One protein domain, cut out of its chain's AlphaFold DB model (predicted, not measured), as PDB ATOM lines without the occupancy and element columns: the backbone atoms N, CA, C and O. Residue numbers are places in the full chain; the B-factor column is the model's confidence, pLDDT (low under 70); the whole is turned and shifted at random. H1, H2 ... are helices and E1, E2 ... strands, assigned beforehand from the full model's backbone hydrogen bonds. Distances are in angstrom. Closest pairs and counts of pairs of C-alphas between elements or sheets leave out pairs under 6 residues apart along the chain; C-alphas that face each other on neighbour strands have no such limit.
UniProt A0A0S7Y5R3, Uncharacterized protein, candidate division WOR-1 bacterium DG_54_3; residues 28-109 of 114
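Overview. This is residues 28 to 109 of the 114 residues of an uncharacterized protein of candidate division WOR-1 bacterium DG_54_3 (UniProt A0A0S7Y5R3). Look for one strongly twisted sheet of seven strands, E1 to E7, curled like part of an open barrel, with its edges E1 and E7 apart. The short helix H1 packs on E1 and E2, and its last residue, Tyr 37, reaches toward E5 and E6. The printed part has 82 residues with one named helix and seven named strands, in the order H1 E1 E2 E3 E4 E5 E6 E7. The sheet keeps that strand order, wholly antiparallel, and the class is mostly strand. The whole is compact, with a radius of gyration of the C-alphas of 11.7 A, and rounded, spanning 32 by 30 by 25 A.

Along the chain. Find C-alpha 31 at (168.989, 139.790, 175.072); from there H1 runs through residues 31 to 37, 9.8 A long. Next come E1, residues 45 to 49, E2, residues 52 to 57 and 16.1 A long, and E3, residues 60 to 66 and 19.0 A long. E4 takes residues 71 to 74. E5, residues 77 to 86, begins with C-alpha 77 at (146.846, 140.281, 166.456), runs 23.8 A and bends by 55 degrees at residue 80. E6, residues 93 to 99, runs 19.2 A, and E7, residues 104 to 107, ends with C-alpha 107 at (159.588, 135.680, 155.997).

Arrangement. Begin at edge strand E1 and walk across the sheet, a meander, each strand the antiparallel neighbour of the one before. Each step is a hairpin. E1 and E2 stand at 148 degrees, with N 47 and O 54 2.8 A apart. Between E2 and E3, look at N 62 and O 55, 2.8 A. E3 is staggered: residues 60 to 64 pair with E2 and residues 64 to 66 with E4, where N 65 and O 73 are 2.8 A apart. E4 and E5 have N 72 and O 82 at 2.8 A. E5 and E6 have N 83 and O 96 at 2.8 A. E6 and edge strand E7 have N 97 and O 105 at 2.8 A. Residues 39 to 40 pair antiparallel with residues 45 to 46 of E1. H1 is on the sheet at a height of 6.8 A, over none of the strands, but only just: 2 of its C-alphas fall on E2. The closest C-alphas of H1 and E1 are those of Lys 35 and Leu 48, 6.8 A; of H1 and E6, those of Tyr 37 and Tyr 93, 6.7 A. In H1, every O i to N i+4 pair is within hydrogen-bond range.

Size, cuts and confidence. The two C-alphas farthest apart, those of Glu 32 and Asp 101, are 33.0 A apart. The printed part has no cut and no long link. The mean pLDDT of the printed part is 77.0; look for values under 70 at residues 28 to 33, 68 to 69 and 86 to 92.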
ATOM      1  N   ASP A  28     163.448 133.280 179.889       53.28
ATOM      2  CA  ASP A  28     164.116 134.572 179.852       53.28
ATOM      3  C   ASP A  28     165.026 134.510 178.626       53.28
ATOM      4  O   ASP A  28     166.145 134.005 178.675       53.28
ATOM      5  N   VAL A  29     164.460 134.841 177.463       59.47
ATOM      6  CA  VAL A  29     165.214 134.805 176.211       59.47
ATOM      7  C   VAL A  29     166.303 135.857 176.344       59.47
ATOM      8  O   VAL A  29     165.997 137.050 176.333       59.47
ATOM      9  N   GLU A  30     167.555 135.419 176.496       59.00
ATOM     10  CA  GLU A  30     168.678 136.331 176.694       59.00
ATOM     11  C   GLU A  30     168.687 137.411 175.607       59.00
ATOM     12  O   GLU A  30     168.497 137.140 174.413       59.00
ATOM     13  N   GLU A  31     168.955 138.657 176.002       65.44
ATOM     14  CA  GLU A  31     168.989 139.790 175.072       65.44
ATOM     15  C   GLU A  31     169.988 139.571 173.929       65.44
ATOM     16  O   GLU A  31     169.809 140.099 172.832       65.44
ATOM     17  N   GLU A  32     171.029 138.766 174.155       62.59
ATOM     18  CA  GLU A  32     171.984 138.343 173.133       62.59
ATOM     19  C   GLU A  32     171.333 137.516 172.019       62.59
ATOM     20  O   GLU A  32     171.676 137.684 170.847       62.59
ATOM     21  N   ILE A  33     170.370 136.655 172.355       67.00
ATOM     22  CA  ILE A  33     169.585 135.874 171.393       67.00
ATOM     23  C   ILE A  33     168.581 136.791 170.692       67.00
ATOM     24  O   ILE A  33     168.500 136.792 169.463       67.00
ATOM     25  N   LEU A  34     167.895 137.660 171.440       72.44
ATOM     26  CA  LEU A  34     166.954 138.624 170.866       72.44
ATOM     27  C   LEU A  34     167.632 139.563 169.857       72.44
ATOM     28  O   LEU A  34     167.112 139.787 168.764       72.44
ATOM     29  N   LYS A  35     168.847 140.038 170.159       72.62
ATOM     30  CA  LYS A  35     169.680 140.824 169.234       72.62
ATOM     31  C   LYS A  35     170.033 140.065 167.954       72.62
ATOM     32  O   LYS A  35     170.214 140.700 166.917       72.62
ATOM     33  N   LYS A  36     170.106 138.727 167.976       71.62
ATOM     34  CA  LYS A  36     170.311 137.931 166.750       71.62
ATOM     35  C   LYS A  36     169.087 137.966 165.839       71.62
ATOM     36  O   LYS A  36     169.264 137.928 164.615       71.62
ATOM     37  N   TYR A  37     167.888 138.072 166.413       77.12
ATOM     38  CA  TYR A  37     166.633 138.213 165.674       77.12
ATOM     39  C   TYR A  37     166.420 139.625 165.123       77.12
ATOM     40  O   TYR A  37     165.753 139.762 164.101       77.12
ATOM     41  N   VAL A  38     167.017 140.655 165.731       83.75
ATOM     42  CA  VAL A  38     166.952 142.043 165.243       83.75
ATOM     43  C   VAL A  38     167.529 142.164 163.840       83.75
ATOM     44  O   VAL A  38     168.639 141.714 163.545       83.75
ATOM     45  N   GLY A  39     166.794 142.818 162.955       82.69
ATOM     46  CA  GLY A  39     167.243 143.108 161.604       82.69
ATOM     47  C   GLY A  39     166.097 143.183 160.620       82.69
ATOM     48  O   GLY A  39     164.931 143.017 160.965       82.69
ATOM     49  N   LYS A  40     166.443 143.424 159.360       84.44
ATOM     50  CA  LYS A  40     165.458 143.592 158.304       84.44
ATOM     51  C   LYS A  40     165.008 142.245 157.760       84.44
ATOM     52  O   LYS A  40     165.826 141.408 157.386       84.44
ATOM     53  N   TYR A  41     163.707 142.051 157.679       85.06
ATOM     54  CA  TYR A  41     163.051 140.904 157.073       85.06
ATOM     55  C   TYR A  41     162.227 141.363 155.873       85.06
ATOM     56  O   TYR A  41     161.992 142.550 155.652       85.06
ATOM     57  N   THR A  42     161.803 140.406 155.056       78.94
ATOM     58  CA  THR A  42     161.037 140.683 153.831       78.94
ATOM     59  C   THR A  42     159.699 141.375 154.108       78.94
ATOM     60  O   THR A  42     159.251 142.165 153.283       78.94
ATOM     61  N   ARG A  43     159.083 141.125 155.271       75.06
ATOM     62  CA  ARG A  43     157.785 141.700 155.672       75.06
ATOM     63  C   ARG A  43     157.897 142.984 156.507       75.06
ATOM     64  O   ARG A  43     156.915 143.701 156.648       75.06
ATOM     65  N   GLY A  44     159.069 143.268 157.064       83.50
ATOM     66  CA  GLY A  44     159.281 144.357 158.015       83.50
ATOM     67  C   GLY A  44     160.635 144.239 158.699       83.50
ATOM     68  O   GLY A  44     161.400 143.321 158.423       83.50
ATOM     69  N   GLU A  45     160.956 145.166 159.583       86.88
ATOM     70  CA  GLU A  45     162.161 145.127 160.404       86.88
ATOM     71  C   GLU A  45     161.816 144.676 161.820       86.88
ATOM     72  O   GLU A  45     160.805 145.082 162.377       86.88
ATOM     73  N   ILE A  46     162.633 143.805 162.398       86.88
ATOM     74  CA  ILE A  46     162.526 143.437 163.806       86.88
ATOM     75  C   ILE A  46     163.472 144.340 164.586       86.88
ATOM     76  O   ILE A  46     164.683 144.291 164.366       86.88
ATOM     77  N   ALA A  47     162.923 145.121 165.508       86.31
ATOM     78  CA  ALA A  47     163.644 145.929 166.478       86.31
ATOM     79  C   ALA A  47     163.521 145.309 167.877       86.31
ATOM     80  O   ALA A  47     162.522 144.674 168.198       86.31
ATOM     81  N   LEU A  48     164.536 145.486 168.720       84.19
ATOM     82  CA  LEU A  48     164.504 145.087 170.128       84.19
ATOM     83  C   LEU A  48     164.471 146.352 170.977       84.19
ATOM     84  O   LEU A  48     165.389 147.165 170.897       84.19
ATOM     85  N   GLU A  49     163.447 146.495 171.810       82.38
ATOM     86  CA  GLU A  49     163.328 147.587 172.773       82.38
ATOM     87  C   GLU A  49     162.864 147.041 174.119       82.38
ATOM     88  O   GLU A  49     161.926 146.254 174.177       82.38
ATOM     89  N   ASN A  50     163.490 147.472 175.217       76.44
ATOM     90  CA  ASN A  50     163.131 147.036 176.577       76.44
ATOM     91  C   ASN A  50     163.058 145.501 176.719       76.44
ATOM     92  O   ASN A  50     162.102 144.970 177.285       76.44
ATOM     93  N   SER A  51     164.029 144.794 176.128       73.38
ATOM     94  CA  SER A  51     164.084 143.324 176.086       73.38
ATOM     95  C   SER A  51     162.844 142.669 175.440       73.38
ATOM     96  O   SER A  51     162.531 141.508 175.687       73.38
ATOM     97  N   GLN A  52     162.122 143.410 174.592       80.69
ATOM     98  CA  GLN A  52     160.959 142.950 173.831       80.69
ATOM     99  C   GLN A  52     161.175 143.192 172.340       80.69
ATOM    100  O   GLN A  52     161.669 144.241 171.928       80.69
ATOM    101  N   LEU A  53     160.804 142.216 171.514       84.62
ATOM    102  CA  LEU A  53     160.858 142.383 170.067       84.62
ATOM    103  C   LEU A  53     159.662 143.207 169.590       84.62
ATOM    104  O   LEU A  53     158.550 143.089 170.101       84.62
ATOM    105  N   PHE A  54     159.893 144.021 168.576       87.19
ATOM    106  CA  PHE A  54     158.889 144.795 167.878       87.19
ATOM    107  C   PHE A  54     159.077 144.608 166.377       87.19
ATOM    108  O   PHE A  54     160.170 144.788 165.850       87.19
ATOM    109  N   LEU A  55     158.000 144.254 165.687       85.81
ATOM    110  CA  LEU A  55     157.948 144.173 164.238       85.81
ATOM    111  C   LEU A  55     157.494 145.521 163.677       85.81
ATOM    112  O   LEU A  55     156.342 145.917 163.840       85.81
ATOM    113  N   GLU A  56     158.394 146.207 162.988       86.19
ATOM    114  CA  GLU A  56     158.163 147.465 162.289       86.19
ATOM    115  C   GLU A  56     157.913 147.191 160.804       86.19
ATOM    116  O   GLU A  56     158.820 146.939 160.008       86.19
ATOM    117  N   ALA A  57     156.641 147.215 160.421       82.38
ATOM    118  CA  ALA A  57     156.192 147.070 159.045       82.38
ATOM    119  C   ALA A  57     155.755 148.444 158.510       82.38
ATOM    120  O   ALA A  57     154.605 148.864 158.657       82.38
ATOM    121  N   GLY A  58     156.691 149.175 157.898       80.31
ATOM    122  CA  GLY A  58     156.431 150.522 157.383       80.31
ATOM    123  C   GLY A  58     156.173 151.520 158.515       80.31
ATOM    124  O   GLY A  58     157.076 151.804 159.291       80.31
ATOM    125  N   SER A  59     154.954 152.061 158.607       79.75
ATOM    126  CA  SER A  59     154.548 152.986 159.684       79.75
ATOM    127  C   SER A  59     153.851 152.299 160.863       79.75
ATOM    128  O   SER A  59     153.458 152.977 161.810       79.75
ATOM    129  N   GLN A  60     153.654 150.979 160.809       82.25
ATOM    130  CA  GLN A  60     153.025 150.215 161.883       82.25
ATOM    131  C   GLN A  60     154.080 149.438 162.666       82.25
ATOM    132  O   GLN A  60     154.937 148.774 162.084       82.25
ATOM    133  N   LYS A  61     153.984 149.502 163.995       85.94
ATOM    134  CA  LYS A  61     154.845 148.772 164.920       85.94
ATOM    135  C   LYS A  61     153.991 147.831 165.752       85.94
ATOM    136  O   LYS A  61     153.097 148.274 166.466       85.94
ATOM    137  N   PHE A  62     154.279 146.545 165.652       85.44
ATOM    138  CA  PHE A  62     153.592 145.496 166.387       85.44
ATOM    139  C   PHE A  62     154.533 144.948 167.441       85.44
ATOM    140  O   PHE A  62     155.645 144.522 167.134       85.44
ATOM    141  N   LYS A  63     154.099 144.949 168.696       87.12
ATOM    142  CA  LYS A  63     154.888 144.349 169.765       87.12
ATOM    143  C   LYS A  63     154.829 142.830 169.644       87.12
ATOM    144  O   LYS A  63     153.765 142.263 169.439       87.12
ATOM    145  N   MET A  64     155.968 142.169 169.771       85.31
ATOM    146  CA  MET A  64     156.066 140.718 169.759       85.31
ATOM    147  C   MET A  64     156.206 140.222 171.190       85.31
ATOM    148  O   MET A  64     157.180 140.521 171.879       85.31
ATOM    149  N   ILE A  65     155.218 139.461 171.641       81.31
ATOM    150  CA  ILE A  65     155.233 138.853 172.965       81.31
ATOM    151  C   ILE A  65     155.861 137.464 172.824       81.31
ATOM    152  O   ILE A  65     155.273 136.619 172.139       81.31
ATOM    153  N   PRO A  66     157.033 137.210 173.434       76.88
ATOM    154  CA  PRO A  66     157.616 135.877 173.467       76.88
ATOM    155  C   PRO A  66     156.694 134.933 174.235       76.88
ATOM    156  O   PRO A  66     156.338 135.177 175.386       76.88
ATOM    157  N   LEU A  67     156.303 133.845 173.583       72.88
ATOM    158  CA  LEU A  67     155.710 132.681 174.237       72.88
ATOM    159  C   LEU A  67     156.797 131.676 174.631       72.88
ATOM    160  O   LEU A  67     156.656 130.989 175.638       72.88
ATOM    161  N   THR A  68     157.849 131.576 173.813       68.94
ATOM    162  CA  THR A  68     159.048 130.743 174.012       68.94
ATOM    163  C   THR A  68     160.245 131.428 173.335       68.94
ATOM    164  O   THR A  68     160.079 132.497 172.752       68.94
ATOM    165  N   GLU A  69     161.427 130.810 173.352       65.75
ATOM    166  CA  GLU A  69     162.627 131.333 172.675       65.75
ATOM    167  C   GLU A  69     162.451 131.556 171.170       65.75
ATOM    168  O   GLU A  69     163.008 132.499 170.615       65.75
ATOM    169  N   THR A  70     161.656 130.712 170.507       71.00
ATOM    170  CA  THR A  70     161.416 130.798 169.061       71.00
ATOM    171  C   THR A  70     159.998 131.223 168.713       71.00
ATOM    172  O   THR A  70     159.790 131.752 167.630       71.00
ATOM    173  N   TYR A  71     159.012 131.048 169.596       79.25
ATOM    174  CA  TYR A  71     157.630 131.460 169.331       79.25
ATOM    175  C   TYR A  71     157.281 132.799 169.950       79.25
ATOM    176  O   TYR A  71     157.404 133.000 171.157       79.25
ATOM    177  N   PHE A  72     156.683 133.648 169.130       83.75
ATOM    178  CA  PHE A  72     156.203 134.968 169.484       83.75
ATOM    179  C   PHE A  72     154.786 135.164 168.939       83.75
ATOM    180  O   PHE A  72     154.389 134.561 167.943       83.75
ATOM    181  N   ILE A  73     154.003 136.016 169.585       84.31
ATOM    182  CA  ILE A  73     152.705 136.484 169.076       84.31
ATOM    183  C   ILE A  73     152.744 137.987 168.883       84.31
ATOM    184  O   ILE A  73     153.462 138.682 169.597       84.31
ATOM    185  N   LEU A  74     151.958 138.487 167.934       84.38
ATOM    186  CA  LEU A  74     151.795 139.921 167.743       84.38
ATOM    187  C   LEU A  74     150.745 140.452 168.725       84.38
ATOM    188  O   LEU A  74     149.602 139.994 168.756       84.38
ATOM    189  N   ASP A  75     151.144 141.428 169.530       79.62
ATOM    190  CA  ASP A  75     150.263 142.218 170.378       79.62
ATOM    191  C   ASP A  75     149.290 143.000 169.488       79.62
ATOM    192  O   ASP A  75     149.699 143.699 168.559       79.62
ATOM    193  N   GLY A  76     147.991 142.817 169.722       74.81
ATOM    194  CA  GLY A  76     146.923 143.321 168.853       74.81
ATOM    195  C   GLY A  76     146.467 142.352 167.754       74.81
ATOM    196  O   GLY A  76     145.344 142.489 167.276       74.81
ATOM    197  N   GLU A  77     147.253 141.321 167.413       71.12
ATOM    198  CA  GLU A  77     146.846 140.281 166.456       71.12
ATOM    199  C   GLU A  77     147.253 138.861 166.909       71.12
ATOM    200  O   GLU A  77     148.081 138.196 166.281       71.12
ATOM    201  N   PRO A  78     146.617 138.319 167.969       70.94
ATOM    202  CA  PRO A  78     146.945 136.994 168.513       70.94
ATOM    203  C   PRO A  78     146.615 135.830 167.558       70.94
ATOM    204  O   PRO A  78     146.927 134.674 167.849       70.94
ATOM    205  N   SER A  79     145.962 136.120 166.427       74.62
ATOM    206  CA  SER A  79     145.670 135.152 165.363       74.62
ATOM    207  C   SER A  79     146.893 134.813 164.505       74.62
ATOM    208  O   SER A  79     146.845 133.819 163.774       74.62
ATOM    209  N   ILE A  80     147.967 135.605 164.600       79.81
ATOM    210  CA  ILE A  80     149.255 135.330 163.967       79.81
ATOM    211  C   ILE A  80     150.250 134.898 165.038       79.81
ATOM    212  O   ILE A  80     150.488 135.594 166.028       79.81
ATOM    213  N   ARG A  81     150.872 133.744 164.805       85.12
ATOM    214  CA  ARG A  81     152.025 133.280 165.576       85.12
ATOM    215  C   ARG A  81     153.258 133.354 164.708       85.12
ATOM    216  O   ARG A  81     153.227 132.955 163.553       85.12
ATOM    217  N   VAL A  82     154.335 133.847 165.278       85.12
ATOM    218  CA  VAL A  82     155.608 134.046 164.612       85.12
ATOM    219  C   VAL A  82     156.590 133.058 165.221       85.12
ATOM    220  O   VAL A  82     156.849 133.117 166.416       85.12
ATOM    221  N   GLU A  83     157.092 132.125 164.426       85.50
ATOM    222  CA  GLU A  83     158.124 131.175 164.835       85.50
ATOM    223  C   GLU A  83     159.454 131.572 164.189       85.50
ATOM    224  O   GLU A  83     159.542 131.694 162.972       85.50
ATOM    225  N   PHE A  84     160.497 131.776 164.982       79.19
ATOM    226  CA  PHE A  84     161.855 131.949 164.491       79.19
ATOM    227  C   PHE A  84     162.498 130.581 164.301       79.19
ATOM    228  O   PHE A  84     162.751 129.857 165.262       79.19
ATOM    229  N   THR A  85     162.824 130.257 163.057       72.44
ATOM    230  CA  THR A  85     163.622 129.084 162.708       72.44
ATOM    231  C   THR A  85     164.907 129.546 162.045       72.44
ATOM    232  O   THR A  85     164.911 130.505 161.297       72.44
ATOM    233  N   LEU A  86     166.030 128.894 162.286       66.25
ATOM    234  CA  LEU A  86     167.164 128.947 161.359       66.25
ATOM    235  C   LEU A  86     166.770 128.367 159.989       66.25
ATOM    236  O   LEU A  86     166.023 127.388 159.908       66.25
ATOM    237  N   ASP A  87     167.320 128.977 158.945       62.19
ATOM    238  CA  ASP A  87     167.312 128.499 157.566       62.19
ATOM    239  C   ASP A  87     168.024 127.141 157.461       62.19
ATOM    240  O   ASP A  87     168.777 126.732 158.348       62.19
ATOM    241  N   ASP A  88     167.832 126.462 156.333       52.34
ATOM    242  CA  ASP A  88     168.423 125.166 155.987       52.34
ATOM    243  C   ASP A  88     169.942 125.071 156.206       52.34
ATOM    244  O   ASP A  88     170.502 124.005 156.455       52.34
ATOM    245  N   THR A  89     170.615 126.216 156.120       50.22
ATOM    246  CA  THR A  89     172.059 126.356 156.323       50.22
ATOM    247  C   THR A  89     172.485 126.475 157.790       50.22
ATOM    248  O   THR A  89     173.684 126.480 158.070       50.22
ATOM    249  N   GLY A  90     171.541 126.626 158.726       54.91
ATOM    250  CA  GLY A  90     171.794 126.865 160.150       54.91
ATOM    251  C   GLY A  90     172.477 128.206 160.451       54.91
ATOM    252  O   GLY A  90     172.969 128.410 161.558       54.91
ATOM    253  N   LYS A  91     172.569 129.109 159.463       54.97
ATOM    254  CA  LYS A  91     173.360 130.350 159.544       54.97
ATOM    255  C   LYS A  91     172.534 131.612 159.740       54.97
ATOM    256  O   LYS A  91     173.075 132.620 160.195       54.97
ATOM    257  N   GLU A  92     171.265 131.597 159.350       63.56
ATOM    258  CA  GLU A  92     170.407 132.779 159.364       63.56
ATOM    259  C   GLU A  92     169.056 132.433 159.957       63.56
ATOM    260  O   GLU A  92     168.522 131.375 159.660       63.56
ATOM    261  N   TYR A  93     168.505 133.323 160.777       72.75
ATOM    262  CA  TYR A  93     167.141 133.179 161.263       72.75
ATOM    263  C   TYR A  93     166.148 133.646 160.196       72.75
ATOM    264  O   TYR A  93     166.289 134.720 159.611       72.75
ATOM    265  N   GLU A  94     165.138 132.828 159.978       79.31
ATOM    266  CA  GLU A  94     163.930 133.055 159.213       79.31
ATOM    267  C   GLU A  94     162.741 133.087 160.167       79.31
ATOM    268  O   GLU A  94     162.748 132.511 161.255       79.31
ATOM    269  N   ILE A  95     161.702 133.780 159.741       84.44
ATOM    270  CA  ILE A  95     160.455 133.873 160.477       84.44
ATOM    271  C   ILE A  95     159.407 133.049 159.735       84.44
ATOM    272  O   ILE A  95     159.219 133.228 158.539       84.44
ATOM    273  N   ILE A  96     158.677 132.193 160.435       86.12
ATOM    274  CA  ILE A  96     157.488 131.514 159.930       86.12
ATOM    275  C   ILE A  96     156.276 132.138 160.614       86.12
ATOM    276  O   ILE A  96     156.030 131.943 161.802       86.12
ATOM    277  N   ALA A  97     155.495 132.901 159.858       85.81
ATOM    278  CA  ALA A  97     154.212 133.410 160.306       85.81
ATOM    279  C   ALA A  97     153.139 132.335 160.089       85.81
ATOM    280  O   ALA A  97     152.776 132.009 158.960       85.81
ATOM    281  N   HIS A  98     152.632 131.777 161.180       82.94
ATOM    282  CA  HIS A  98     151.499 130.867 161.219       82.94
ATOM    283  C   HIS A  98     150.210 131.661 161.378       82.94
ATOM    284  O   HIS A  98     149.974 132.298 162.407       82.94
ATOM    285  N   PHE A  99     149.349 131.568 160.376       82.25
ATOM    286  CA  PHE A  99     148.025 132.166 160.396       82.25
ATOM    287  C   PHE A  99     146.998 131.149 160.892       82.25
ATOM    288  O   PHE A  99     147.114 129.946 160.644       82.25
ATOM    289  N   ARG A 100     145.931 131.639 161.529       73.62
ATOM    290  CA  ARG A 100     144.797 130.811 161.979       73.62
ATOM    291  C   ARG A 100     144.145 129.985 160.859       73.62
ATOM    292  O   ARG A 100     143.626 128.911 161.134       73.62
ATOM    293  N   ASP A 101     144.214 130.460 159.617       76.75
ATOM    294  CA  ASP A 101     143.695 129.783 158.415       76.75
ATOM    295  C   ASP A 101     144.519 128.537 158.014       76.75
ATOM    296  O   ASP A 101     144.225 127.874 157.028       76.75
ATOM    297  N   GLY A 102     145.598 128.223 158.746       75.50
ATOM    298  CA  GLY A 102     146.527 127.133 158.430       75.50
ATOM    299  C   GLY A 102     147.614 127.522 157.426       75.50
ATOM    300  O   GLY A 102     148.534 126.743 157.172       75.50
ATOM    301  N   ARG A 103     147.552 128.746 156.888       81.44
ATOM    302  CA  ARG A 103     148.604 129.306 156.038       81.44
ATOM    303  C   ARG A 103     149.866 129.547 156.855       81.44
ATOM    304  O   ARG A 103     149.806 129.961 158.013       81.44
ATOM    305  N   LYS A 104     151.006 129.308 156.219       84.25
ATOM    306  CA  LYS A 104     152.327 129.615 156.758       84.25
ATOM    307  C   LYS A 104     153.039 130.499 155.756       84.25
ATOM    308  O   LYS A 104     153.119 130.140 154.584       84.25
ATOM    309  N   GLU A 105     153.536 131.636 156.208       83.50
ATOM    310  CA  GLU A 105     154.349 132.520 155.383       83.50
ATOM    311  C   GLU A 105     155.765 132.538 155.940       83.50
ATOM    312  O   GLU A 105     155.976 132.874 157.103       83.50
ATOM    313  N   VAL A 106     156.732 132.147 155.111       83.81
ATOM    314  CA  VAL A 106     158.147 132.207 155.475       83.81
ATOM    315  C   VAL A 106     158.673 133.580 155.093       83.81
ATOM    316  O   VAL A 106     158.788 133.927 153.917       83.81
ATOM    317  N   VAL A 107     158.992 134.365 156.106       82.38
ATOM    318  CA  VAL A 107     159.588 135.680 155.997       82.38
ATOM    319  C   VAL A 107     161.093 135.532 156.194       82.38
ATOM    320  O   VAL A 107     161.610 135.418 157.306       82.38
ATOM    321  N   LYS A 108     161.819 135.553 155.078       81.62
ATOM    322  CA  LYS A 108     163.282 135.486 155.087       81.62
ATOM    323  C   LYS A 108     163.877 136.800 155.583       81.62
ATOM    324  O   LYS A 108     163.371 137.880 155.241       81.62
ATOM    325  N   ARG A 109     164.971 136.714 156.343       79.56
ATOM    326  CA  ARG A 109     165.772 137.880 156.724       79.56
ATOM    327  C   ARG A 109     166.432 138.465 155.480       79.56
ATOM    328  O   ARG A 109     167.152 137.786 154.754       79.56
TER     329      ARG A 109